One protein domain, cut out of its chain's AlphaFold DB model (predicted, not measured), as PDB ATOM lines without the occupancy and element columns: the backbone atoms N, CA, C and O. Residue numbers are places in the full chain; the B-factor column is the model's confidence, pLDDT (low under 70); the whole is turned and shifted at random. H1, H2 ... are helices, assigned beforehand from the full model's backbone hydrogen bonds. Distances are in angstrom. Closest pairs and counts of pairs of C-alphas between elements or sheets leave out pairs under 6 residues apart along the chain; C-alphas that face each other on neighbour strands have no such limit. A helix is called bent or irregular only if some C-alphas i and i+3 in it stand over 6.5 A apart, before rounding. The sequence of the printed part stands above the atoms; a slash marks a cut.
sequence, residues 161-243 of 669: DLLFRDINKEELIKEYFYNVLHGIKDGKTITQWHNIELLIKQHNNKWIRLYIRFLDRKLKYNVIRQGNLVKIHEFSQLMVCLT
ATOM      1  N   ASP A 161      19.943   0.109  25.026       89.44
ATOM      2  CA  ASP A 161      20.500   0.569  23.752       89.44
ATOM      3  C   ASP A 161      20.247  -0.437  22.627       89.44
ATOM      4  O   ASP A 161      19.745  -0.068  21.564       89.44
ATOM      5  N   LEU A 162      20.487  -1.725  22.881       87.06
ATOM      6  CA  LEU A 162      20.218  -2.802  21.936       87.06
ATOM      7  C   LEU A 162      18.721  -2.935  21.641       87.06
ATOM      8  O   LEU A 162      18.351  -3.093  20.482       87.06
ATOM      9  N   LEU A 163      17.847  -2.818  22.649       91.31
ATOM     10  CA  LEU A 163      16.397  -2.840  22.422       91.31
ATOM     11  C   LEU A 163      15.955  -1.695  21.504       91.31
ATOM     12  O   LEU A 163      15.165  -1.919  20.590       91.31
ATOM     13  N   PHE A 164      16.422  -0.471  21.768       92.25
ATOM     14  CA  PHE A 164      16.044   0.709  20.990       92.25
ATOM     15  C   PHE A 164      16.642   0.690  19.576       92.25
ATOM     16  O   PHE A 164      15.976   1.131  18.636       92.25
ATOM     17  N   ARG A 165      17.825   0.093  19.399       89.62
ATOM     18  CA  ARG A 165      18.395  -0.227  18.086       89.62
ATOM     19  C   ARG A 165      17.556  -1.246  17.326       89.62
ATOM     20  O   ARG A 165      17.180  -0.991  16.189       89.62
ATOM     21  N   ASP A 166      17.200  -2.360  17.960       87.44
ATOM     22  CA  ASP A 166      16.432  -3.450  17.342       87.44
ATOM     23  C   ASP A 166      15.052  -3.008  16.836       87.44
ATOM     24  O   ASP A 166      14.506  -3.581  15.890       87.44
ATOM     25  N   ILE A 167      14.454  -2.009  17.488       89.69
ATOM     26  CA  ILE A 167      13.169  -1.432  17.077       89.69
ATOM     27  C   ILE A 167      13.322  -0.216  16.149       89.69
ATOM     28  O   ILE A 167      12.308   0.402  15.820       89.69
ATOM     29  N   ASN A 168      14.551   0.115  15.732       90.12
ATOM     30  CA  ASN A 168      14.912   1.281  14.921       90.12
ATOM     31  C   ASN A 168      14.383   2.606  15.501       90.12
ATOM     32  O   ASN A 168      13.727   3.367  14.791       90.12
ATOM     33  N   LYS A 169      14.607   2.842  16.803       93.00
ATOM     34  CA  LYS A 169      14.203   4.062  17.531       93.00
ATOM     35  C   LYS A 169      15.306   4.614  18.440       93.00
ATOM     36  O   LYS A 169      15.006   5.149  19.505       93.00
ATOM     37  N   GLU A 170      16.576   4.468  18.065       93.44
ATOM     38  CA  GLU A 170      17.723   4.934  18.864       93.44
ATOM     39  C   GLU A 170      17.595   6.410  19.275       93.44
ATOM     40  O   GLU A 170      17.956   6.778  20.392       93.44
ATOM     41  N   GLU A 171      16.990   7.243  18.429       93.75
ATOM     42  CA  GLU A 171      16.742   8.660  18.689       93.75
ATOM     43  C   GLU A 171      15.850   8.911  19.920       93.75
ATOM     44  O   GLU A 171      15.980   9.937  20.588       93.75
ATOM     45  N   LEU A 172      14.987   7.952  20.270       92.75
ATOM     46  CA  LEU A 172      13.996   8.081  21.341       92.75
ATOM     47  C   LEU A 172      14.493   7.588  22.706       92.75
ATOM     48  O   LEU A 172      13.836   7.846  23.720       92.75
ATOM     49  N   ILE A 173      15.634   6.891  22.774       92.75
ATOM     50  CA  ILE A 173      16.093   6.251  24.020       92.75
ATOM     51  C   ILE A 173      16.345   7.269  25.133       92.75
ATOM     52  O   ILE A 173      15.970   7.061  26.290       92.75
ATOM     53  N   LYS A 174      16.937   8.414  24.784       91.12
ATOM     54  CA  LYS A 174      17.262   9.459  25.753       91.12
ATOM     55  C   LYS A 174      16.002   9.968  26.443       91.12
ATOM     56  O   LYS A 174      15.992  10.120  27.659       91.12
ATOM     57  N   GLU A 175      14.939  10.196  25.681       90.00
ATOM     58  CA  GLU A 175      13.688  10.734  26.202       90.00
ATOM     59  C   GLU A 175      12.838   9.678  26.919       90.00
ATOM     60  O   GLU A 175      12.405   9.894  28.051       90.00
ATOM     61  N   TYR A 176      12.625   8.521  26.293       91.12
ATOM     62  CA  TYR A 176      11.653   7.531  26.765       91.12
ATOM     63  C   TYR A 176      12.235   6.456  27.684       91.12
ATOM     64  O   TYR A 176      11.472   5.674  28.266       91.12
ATOM     65  N   PHE A 177      13.556   6.409  27.844       91.75
ATOM     66  CA  PHE A 177      14.226   5.485  28.752       91.75
ATOM     67  C   PHE A 177      15.047   6.226  29.811       91.75
ATOM     68  O   PHE A 177      14.692   6.183  30.987       91.75
ATOM     69  N   TYR A 178      16.088   6.964  29.416       88.06
ATOM     70  CA  TYR A 178      17.007   7.590  30.377       88.06
ATOM     71  C   TYR A 178      16.386   8.774  31.136       88.06
ATOM     72  O   TYR A 178      16.558   8.890  32.348       88.06
ATOM     73  N   ASN A 179      15.593   9.608  30.460       87.88
ATOM     74  CA  ASN A 179      14.934  10.773  31.060       87.88
ATOM     75  C   ASN A 179      13.484  10.506  31.481       87.88
ATOM     76  O   ASN A 179      12.748  11.439  31.796       87.88
ATOM     77  N   VAL A 180      13.048   9.247  31.520       84.12
ATOM     78  CA  VAL A 180      11.627   8.918  31.693       84.12
ATOM     79  C   VAL A 180      11.043   9.375  33.037       84.12
ATOM     80  O   VAL A 180       9.843   9.617  33.151       84.12
ATOM     81  N   LEU A 181      11.887   9.483  34.071       80.19
ATOM     82  CA  LEU A 181      11.503   9.962  35.399       80.19
ATOM     83  C   LEU A 181      11.603  11.485  35.539       80.19
ATOM     84  O   LEU A 181      11.201  12.026  36.570       80.19
ATOM     85  N   HIS A 182      12.115  12.194  34.531       79.19
ATOM     86  CA  HIS A 182      12.275  13.639  34.594       79.19
ATOM     87  C   HIS A 182      10.914  14.325  34.801       79.19
ATOM     88  O   HIS A 182       9.970  14.139  34.034       79.19
ATOM     89  N   GLY A 183      10.797  15.111  35.874       66.88
ATOM     90  CA  GLY A 183       9.550  15.783  36.255       66.88
ATOM     91  C   GLY A 183       8.511  14.898  36.961       66.88
ATOM     92  O   GLY A 183       7.462  15.407  37.361       66.88
ATOM     93  N   ILE A 184       8.777  13.603  37.178       71.75
ATOM     94  CA  ILE A 184       7.879  12.700  37.916       71.75
ATOM     95  C   ILE A 184       8.223  12.722  39.409       71.75
ATOM     96  O   ILE A 184       9.283  12.265  39.823       71.75
ATOM     97  N   LYS A 185       7.280  13.192  40.237       71.25
ATOM     98  CA  LYS A 185       7.407  13.229  41.711       71.25
ATOM     99  C   LYS A 185       6.645  12.108  42.440       71.25
ATOM    100  O   LYS A 185       6.699  12.020  43.661       71.25
ATOM    101  N   ASP A 186       5.912  11.254  41.718       73.44
ATOM    102  CA  ASP A 186       5.129  10.160  42.315       73.44
ATOM    103  C   ASP A 186       6.037   9.024  42.815       73.44
ATOM    104  O   ASP A 186       6.560   8.237  42.021       73.44
ATOM    105  N   GLY A 187       6.156   8.885  44.139       69.44
ATOM    106  CA  GLY A 187       6.978   7.855  44.783       69.44
ATOM    107  C   GLY A 187       6.620   6.420  44.377       69.44
ATOM    108  O   GLY A 187       7.507   5.565  44.308       69.44
ATOM    109  N   LYS A 188       5.357   6.143  44.007       71.00
ATOM    110  CA  LYS A 188       4.961   4.822  43.480       71.00
ATOM    111  C   LYS A 188       5.535   4.574  42.085       71.00
ATOM    112  O   LYS A 188       5.966   3.460  41.798       71.00
ATOM    113  N   THR A 189       5.536   5.590  41.224       71.06
ATOM    114  CA  THR A 189       6.086   5.508  39.862       71.06
ATOM    115  C   THR A 189       7.611   5.381  39.900       71.06
ATOM    116  O   THR A 189       8.160   4.538  39.193       71.06
ATOM    117  N   ILE A 190       8.283   6.102  40.804       73.06
ATOM    118  CA  ILE A 190       9.737   5.985  41.029       73.06
ATOM    119  C   ILE A 190      10.106   4.571  41.508       73.06
ATOM    120  O   ILE A 190      10.983   3.929  40.936       73.06
ATOM    121  N   THR A 191       9.380   4.028  42.492       71.69
ATOM    122  CA  THR A 191       9.601   2.649  42.975       71.69
ATOM    123  C   THR A 191       9.414   1.604  41.867       71.69
ATOM    124  O   THR A 191      10.141   0.615  41.798       71.69
ATOM    125  N   GLN A 192       8.437   1.800  40.975       72.75
ATOM    126  CA  GLN A 192       8.221   0.902  39.833       72.75
ATOM    127  C   GLN A 192       9.382   0.941  38.838       72.75
ATOM    128  O   GLN A 192       9.778  -0.115  38.350       72.75
ATOM    129  N   TRP A 193       9.931   2.127  38.573       78.88
ATOM    130  CA  TRP A 193      11.111   2.289  37.728       78.88
ATOM    131  C   TRP A 193      12.351   1.633  38.339       78.88
ATOM    132  O   TRP A 193      13.046   0.885  37.660       78.88
ATOM    133  N   HIS A 194      12.556   1.784  39.648       73.81
ATOM    134  CA  HIS A 194      13.659   1.129  40.351       73.81
ATOM    135  C   HIS A 194      13.644  -0.404  40.192       73.81
ATOM    136  O   HIS A 194      14.684  -1.029  40.002       73.81
ATOM    137  N   ASN A 195      12.460  -1.028  40.183       72.69
ATOM    138  CA  ASN A 195      12.346  -2.465  39.907       72.69
ATOM    139  C   ASN A 195      12.791  -2.841  38.481       72.69
ATOM    140  O   ASN A 195      13.292  -3.944  38.274       72.69
ATOM    141  N   ILE A 196      12.604  -1.953  37.499       78.12
ATOM    142  CA  ILE A 196      13.088  -2.151  36.126       78.12
ATOM    143  C   ILE A 196      14.619  -2.068  36.119       78.12
ATOM    144  O   ILE A 196      15.265  -2.984  35.616       78.12
ATOM    145  N   GLU A 197      15.197  -1.046  36.753       74.44
ATOM    146  CA  GLU A 197      16.654  -0.882  36.875       74.44
ATOM    147  C   GLU A 197      17.325  -2.076  37.564       74.44
ATOM    148  O   GLU A 197      18.369  -2.548  37.115       74.44
ATOM    149  N   LEU A 198      16.720  -2.605  38.632       70.12
ATOM    150  CA  LEU A 198      17.216  -3.800  39.319       70.12
ATOM    151  C   LEU A 198      17.264  -5.015  38.389       70.12
ATOM    152  O   LEU A 198      18.244  -5.756  38.405       70.12
ATOM    153  N   LEU A 199      16.239  -5.216  37.559       64.19
ATOM    154  CA  LEU A 199      16.218  -6.324  36.603       64.19
ATOM    155  C   LEU A 199      17.245  -6.143  35.482       64.19
ATOM    156  O   LEU A 199      17.809  -7.136  35.027       64.19
ATOM    157  N   ILE A 200      17.522  -4.906  35.070       74.94
ATOM    158  CA  ILE A 200      18.587  -4.601  34.104       74.94
ATOM    159  C   ILE A 200      19.948  -4.951  34.704       74.94
ATOM    160  O   ILE A 200      20.703  -5.693  34.082       74.94
ATOM    161  N   LYS A 201      20.222  -4.519  35.944       70.12
ATOM    162  CA  LYS A 201      21.458  -4.862  36.675       70.12
ATOM    163  C   LYS A 201      21.639  -6.368  36.874       70.12
ATOM    164  O   LYS A 201      22.759  -6.852  36.946       70.12
ATOM    165  N   GLN A 202      20.540  -7.111  36.977       71.12
ATOM    166  CA  GLN A 202      20.534  -8.572  37.111       71.12
ATOM    167  C   GLN A 202      20.585  -9.311  35.766       71.12
ATOM    168  O   GLN A 202      20.367 -10.521  35.734       71.12
ATOM    169  N   HIS A 203      20.794  -8.600  34.657       73.25
ATOM    170  CA  HIS A 203      20.752  -9.149  33.306       73.25
ATOM    171  C   HIS A 203      19.471  -9.958  33.001       73.25
ATOM    172  O   HIS A 203      19.480 -10.981  32.315       73.25
ATOM    173  N   ASN A 204      18.324  -9.500  33.517       74.62
ATOM    174  CA  ASN A 204      17.049 -10.201  33.415       74.62
ATOM    175  C   ASN A 204      16.088  -9.511  32.441       74.62
ATOM    176  O   ASN A 204      15.422  -8.536  32.793       74.62
ATOM    177  N   ASN A 205      15.912 -10.097  31.252       82.75
ATOM    178  CA  ASN A 205      15.042  -9.598  30.172       82.75
ATOM    179  C   ASN A 205      13.564  -9.362  30.563       82.75
ATOM    180  O   ASN A 205      12.813  -8.730  29.821       82.75
ATOM    181  N   LYS A 206      13.112  -9.817  31.745       83.81
ATOM    182  CA  LYS A 206      11.804  -9.422  32.303       83.81
ATOM    183  C   LYS A 206      11.677  -7.906  32.499       83.81
ATOM    184  O   LYS A 206      10.543  -7.425  32.571       83.81
ATOM    185  N   TRP A 207      12.789  -7.165  32.553       86.31
ATOM    186  CA  TRP A 207      12.782  -5.704  32.600       86.31
ATOM    187  C   TRP A 207      12.006  -5.106  31.418       86.31
ATOM    188  O   TRP A 207      11.193  -4.217  31.644       86.31
ATOM    189  N   ILE A 208      12.130  -5.668  30.206       90.31
ATOM    190  CA  ILE A 208      11.449  -5.184  28.989       90.31
ATOM    191  C   ILE A 208       9.931  -5.268  29.162       90.31
ATOM    192  O   ILE A 208       9.186  -4.334  28.861       90.31
ATOM    193  N   ARG A 209       9.447  -6.384  29.717       87.75
ATOM    194  CA  ARG A 209       8.022  -6.571  30.008       87.75
ATOM    195  C   ARG A 209       7.512  -5.548  31.020       87.75
ATOM    196  O   ARG A 209       6.399  -5.042  30.863       87.75
ATOM    197  N   LEU A 210       8.274  -5.285  32.080       84.00
ATOM    198  CA  LEU A 210       7.892  -4.285  33.079       84.00
ATOM    199  C   LEU A 210       7.963  -2.868  32.510       84.00
ATOM    200  O   LEU A 210       7.048  -2.090  32.759       84.00
ATOM    201  N   TYR A 211       8.969  -2.581  31.689       91.25
ATOM    202  CA  TYR A 211       9.154  -1.318  30.988       91.25
ATOM    203  C   TYR A 211       7.969  -0.995  30.076       91.25
ATOM    204  O   TYR A 211       7.310   0.022  30.265       91.25
ATOM    205  N   ILE A 212       7.578  -1.912  29.185       90.81
ATOM    206  CA  ILE A 212       6.417  -1.714  28.301       90.81
ATOM    207  C   ILE A 212       5.126  -1.481  29.110       90.81
ATOM    208  O   ILE A 212       4.292  -0.651  28.748       90.81
ATOM    209  N   ARG A 213       4.945  -2.178  30.241       87.12
ATOM    210  CA  ARG A 213       3.773  -1.979  31.120       87.12
ATOM    211  C   ARG A 213       3.823  -0.664  31.888       87.12
ATOM    212  O   ARG A 213       2.769  -0.094  32.166       87.12
ATOM    213  N   PHE A 214       5.015  -0.212  32.253       87.19
ATOM    214  CA  PHE A 214       5.236   1.092  32.859       87.19
ATOM    215  C   PHE A 214       4.862   2.201  31.871       87.19
ATOM    216  O   PHE A 214       4.058   3.071  32.214       87.19
ATOM    217  N   LEU A 215       5.328   2.107  30.621       89.62
ATOM    218  CA  LEU A 215       4.949   3.038  29.559       89.62
ATOM    219  C   LEU A 215       3.425   3.074  29.353       89.62
ATOM    220  O   LEU A 215       2.830   4.149  29.384       89.62
ATOM    221  N   ASP A 216       2.770   1.913  29.233       86.75
ATOM    222  CA  ASP A 216       1.315   1.808  29.023       86.75
ATOM    223  C   ASP A 216       0.478   2.425  30.155       86.75
ATOM    224  O   ASP A 216      -0.517   3.105  29.899       86.75
ATOM    225  N   ARG A 217       0.865   2.178  31.411       81.69
ATOM    226  CA  ARG A 217       0.040   2.508  32.588       81.69
ATOM    227  C   ARG A 217       0.359   3.848  33.224       81.69
ATOM    228  O   ARG A 217      -0.464   4.348  33.988       81.69
ATOM    229  N   LYS A 218       1.560   4.378  32.997       82.44
ATOM    230  CA  LYS A 218       2.046   5.598  33.647       82.44
ATOM    231  C   LYS A 218       2.406   6.642  32.613       82.44
ATOM    232  O   LYS A 218       1.744   7.676  32.553       82.44
ATOM    233  N   LEU A 219       3.397   6.354  31.770       80.31
ATOM    234  CA  LEU A 219       3.930   7.375  30.873       80.31
ATOM    235  C   LEU A 219       2.902   7.835  29.837       80.31
ATOM    236  O   LEU A 219       2.770   9.039  29.644       80.31
ATOM    237  N   LYS A 220       2.102   6.921  29.268       85.06
ATOM    238  CA  LYS A 220       1.010   7.251  28.334       85.06
ATOM    239  C   LYS A 220       0.158   8.411  28.848       85.06
ATOM    240  O   LYS A 220      -0.084   9.380  28.143       85.06
ATOM    241  N   TYR A 221      -0.274   8.313  30.098       78.19
ATOM    242  CA  TYR A 221      -1.169   9.277  30.725       78.19
ATOM    243  C   TYR A 221      -0.469  10.589  31.093       78.19
ATOM    244  O   TYR A 221      -1.083  11.651  31.029       78.19
ATOM    245  N   ASN A 222       0.826  10.546  31.405       77.94
ATOM    246  CA  ASN A 222       1.618  11.763  31.574       77.94
ATOM    247  C   ASN A 222       1.773  12.519  30.246       77.94
ATOM    248  O   ASN A 222       1.591  13.733  30.219       77.94
ATOM    249  N   VAL A 223       2.049  11.806  29.149       81.31
ATOM    250  CA  VAL A 223       2.199  12.400  27.809       81.31
ATOM    251  C   VAL A 223       0.860  12.949  27.303       81.31
ATOM    252  O   VAL A 223       0.812  14.078  26.827       81.31
ATOM    253  N   ILE A 224      -0.249  12.222  27.495       81.75
ATOM    254  CA  ILE A 224      -1.597  12.719  27.157       81.75
ATOM    255  C   ILE A 224      -1.932  13.989  27.951       81.75
ATOM    256  O   ILE A 224      -2.444  14.947  27.379       81.75
ATOM    257  N   ARG A 225      -1.606  14.040  29.249       76.81
ATOM    258  CA  ARG A 225      -1.859  15.226  30.084       76.81
ATOM    259  C   ARG A 225      -1.105  16.470  29.600       76.81
ATOM    260  O   ARG A 225      -1.607  17.571  29.797       76.81
ATOM    261  N   GLN A 226       0.065  16.307  28.977       78.56
ATOM    262  CA  GLN A 226       0.828  17.417  28.388       78.56
ATOM    263  C   GLN A 226       0.151  18.004  27.138       78.56
ATOM    264  O   GLN A 226       0.468  19.126  26.761       78.56
ATOM    265  N   GLY A 227      -0.761  17.271  26.490       77.00
ATOM    266  CA  GLY A 227      -1.560  17.763  25.361       77.00
ATOM    267  C   GLY A 227      -0.802  17.963  24.043       77.00
ATOM    268  O   GLY A 227      -1.407  18.364  23.054       77.00
ATOM    269  N   ASN A 228       0.501  17.672  23.986       86.25
ATOM    270  CA  ASN A 228       1.292  17.803  22.764       86.25
ATOM    271  C   ASN A 228       1.035  16.612  21.822       86.25
ATOM    272  O   ASN A 228       1.584  15.527  22.023       86.25
ATOM    273  N   LEU A 229       0.223  16.823  20.781       87.50
ATOM    274  CA  LEU A 229      -0.155  15.784  19.814       87.50
ATOM    275  C   LEU A 229       1.044  15.145  19.103       87.50
ATOM    276  O   LEU A 229       1.045  13.931  18.915       87.50
ATOM    277  N   VAL A 230       2.084  15.920  18.771       89.00
ATOM    278  CA  VAL A 230       3.306  15.401  18.127       89.00
ATOM    279  C   VAL A 230       3.990  14.389  19.043       89.00
ATOM    280  O   VAL A 230       4.296  13.271  18.634       89.00
ATOM    281  N   LYS A 231       4.125  14.738  20.324       89.50
ATOM    282  CA  LYS A 231       4.736  13.871  21.336       89.50
ATOM    283  C   LYS A 231       3.898  12.629  21.645       89.50
ATOM    284  O   LYS A 231       4.435  11.548  21.891       89.50
ATOM    285  N   ILE A 232       2.568  12.756  21.633       90.75
ATOM    286  CA  ILE A 232       1.666  11.603  21.777       90.75
ATOM    287  C   ILE A 232       1.804  10.683  20.548       90.75
ATOM    288  O   ILE A 232       1.798   9.460  20.703       90.75
ATOM    289  N   HIS A 233       1.975  11.244  19.345       92.25
ATOM    290  CA  HIS A 233       2.145  10.469  18.117       92.25
ATOM    291  C   HIS A 233       3.450   9.677  18.145       92.25
ATOM    292  O   HIS A 233       3.427   8.459  17.959       92.25
ATOM    293  N   GLU A 234       4.559  10.331  18.478       93.56
ATOM    294  CA  GLU A 234       5.868   9.698  18.655       93.56
ATOM    295  C   GLU A 234       5.820   8.564  19.694       93.56
ATOM    296  O   GLU A 234       6.207   7.428  19.406       93.56
ATOM    297  N   PHE A 235       5.219   8.821  20.863       93.81
ATOM    298  CA  PHE A 235       5.000   7.797  21.887       93.81
ATOM    299  C   PHE A 235       4.177   6.611  21.357       93.81
ATOM    300  O   PHE A 235       4.475   5.453  21.661       93.81
ATOM    301  N   SER A 236       3.134   6.873  20.562       94.19
ATOM    302  CA  SER A 236       2.300   5.813  19.988       94.19
ATOM    303  C   SER A 236       3.095   4.925  19.024       94.19
ATOM    304  O   SER A 236       2.990   3.700  19.113       94.19
ATOM    305  N   GLN A 237       3.955   5.512  18.183       93.19
ATOM    306  CA  GLN A 237       4.825   4.771  17.268       93.19
ATOM    307  C   GLN A 237       5.823   3.899  18.037       93.19
ATOM    308  O   GLN A 237       5.950   2.708  17.742       93.19
ATOM    309  N   LEU A 238       6.461   4.452  19.076       95.12
ATOM    310  CA  LEU A 238       7.364   3.701  19.952       95.12
ATOM    311  C   LEU A 238       6.660   2.483  20.571       95.12
ATOM    312  O   LEU A 238       7.186   1.369  20.539       95.12
ATOM    313  N   MET A 239       5.444   2.665  21.095       95.25
ATOM    314  CA  MET A 239       4.676   1.572  21.697       95.25
ATOM    315  C   MET A 239       4.267   0.495  20.684       95.25
ATOM    316  O   MET A 239       4.260  -0.690  21.032       95.25
ATOM    317  N   VAL A 240       3.949   0.860  19.436       92.31
ATOM    318  CA  VAL A 240       3.697  -0.121  18.363       92.31
ATOM    319  C   VAL A 240       4.952  -0.954  18.108       92.31
ATOM    320  O   VAL A 240       4.873  -2.185  18.139       92.31
ATOM    321  N   CYS A 241       6.113  -0.313  17.947       93.62
ATOM    322  CA  CYS A 241       7.374  -1.018  17.723       93.62
ATOM    323  C   CYS A 241       7.720  -1.958  18.891       93.62
ATOM    324  O   CYS A 241       7.946  -3.149  18.674       93.62
ATOM    325  N   LEU A 242       7.657  -1.473  20.137       93.19
ATOM    326  CA  LEU A 242       7.940  -2.270  21.339       93.19
ATOM    327  C   LEU A 242       6.987  -3.464  21.501       93.19
ATOM    328  O   LEU A 242       7.411  -4.576  21.830       93.19
ATOM    329  N   THR A 243       5.683  -3.263  21.279       90.38
ATOM    330  CA  THR A 243       4.696  -4.346  21.416       90.38
ATOM    331  C   THR A 243       4.869  -5.406  20.330       90.38
ATOM    332  O   THR A 243       4.864  -6.597  20.657       90.38
TER     333      THR A 243
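This is residues 161 to 243 of the 669 residues of an uncharacterized protein of Bacteroides acidifaciens (UniProt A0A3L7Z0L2). Three helices fold back and forth in a zigzag, H3, H4 and H5, with the long H4 in the middle; H3 and H4 meet as a V, while H4 and H5 run nearly side by side. A short helical hairpin, H1 and H2, lies to one side of this zigzag, near H5 but without a close contact, and H2 runs crosswise to H4 and H5. The turn at residues 225 to 230 sticks out. The printed part has 83 residues with five named helices, H1 to H5 in chain order, and no named strand: all helix. It is compact, with a radius of gyration of the C-alphas of 12.4 A, and spans 36 by 31 by 19 A.

Begin with H4, residues 206 to 226, which has a kink of 33 degrees near residue 218; it is neither bent nor irregular, but only just: C-alphas 217 and 220 are 6.4 A apart. H5, residues 229 to 243, touches H4, closest at the C-alphas of Val 223 and Ile 232, 6.1 A apart; this hairpin has a shallow tilt of 16 degrees, opposite ways. H3, residues 187 to 201, touches H4, closest at the C-alphas of Ile 196 and Trp 207, 5.0 A apart; this hairpin has a shallow tilt of 34 degrees, only just short of steep, opposite ways. H3 and H5 are apart. Turn next to H1, residues 161 to 166, and H2, residues 170 to 178, a hairpin at a steep tilt of 44 degrees, opposite ways; they touch, closest at the C-alphas of Phe 164 and Glu 170, 5.0 A apart. H1 and H5 are near each other, as are H2 and H5, each with 6 pairs of C-alphas within 10 A. H2 is apart from H3 and H4. The helix packing is mostly aligned, only just: 2 of the 3 touching pairs have a shallow tilt. Every O i to N i+4 pair is within hydrogen-bond range in H1, H3 and H5; in H4 15 of 17 are, and in H2 2 of 5, beside 2 of 6 O i to N i+3 pairs.

Find C-alpha 206 at (11.804, -9.422, 32.303); from there H4 runs 29.3 A to C-alpha 226 at (0.828, 17.417, 28.388). H5 covers 20.8 A and ends at C-alpha 243, (4.696, -4.346, 21.416). H3 covers 20.9 A. H2 is irregular, with C-alphas 171 and 174 7.1 A apart, and covers 11.8 A. H1 covers 8.6 A.

Look at Gln 202 and Leu 229 for the two C-alphas farthest apart, 36.3 A. The printed part has no cut. The links H1 to H2, H3 to H4 and H4 to H5 are tight, and H2 to H3 is short, with 8 residues. The mean pLDDT of the printed part is 83.8; residues 183, 187 and 199 are under 70.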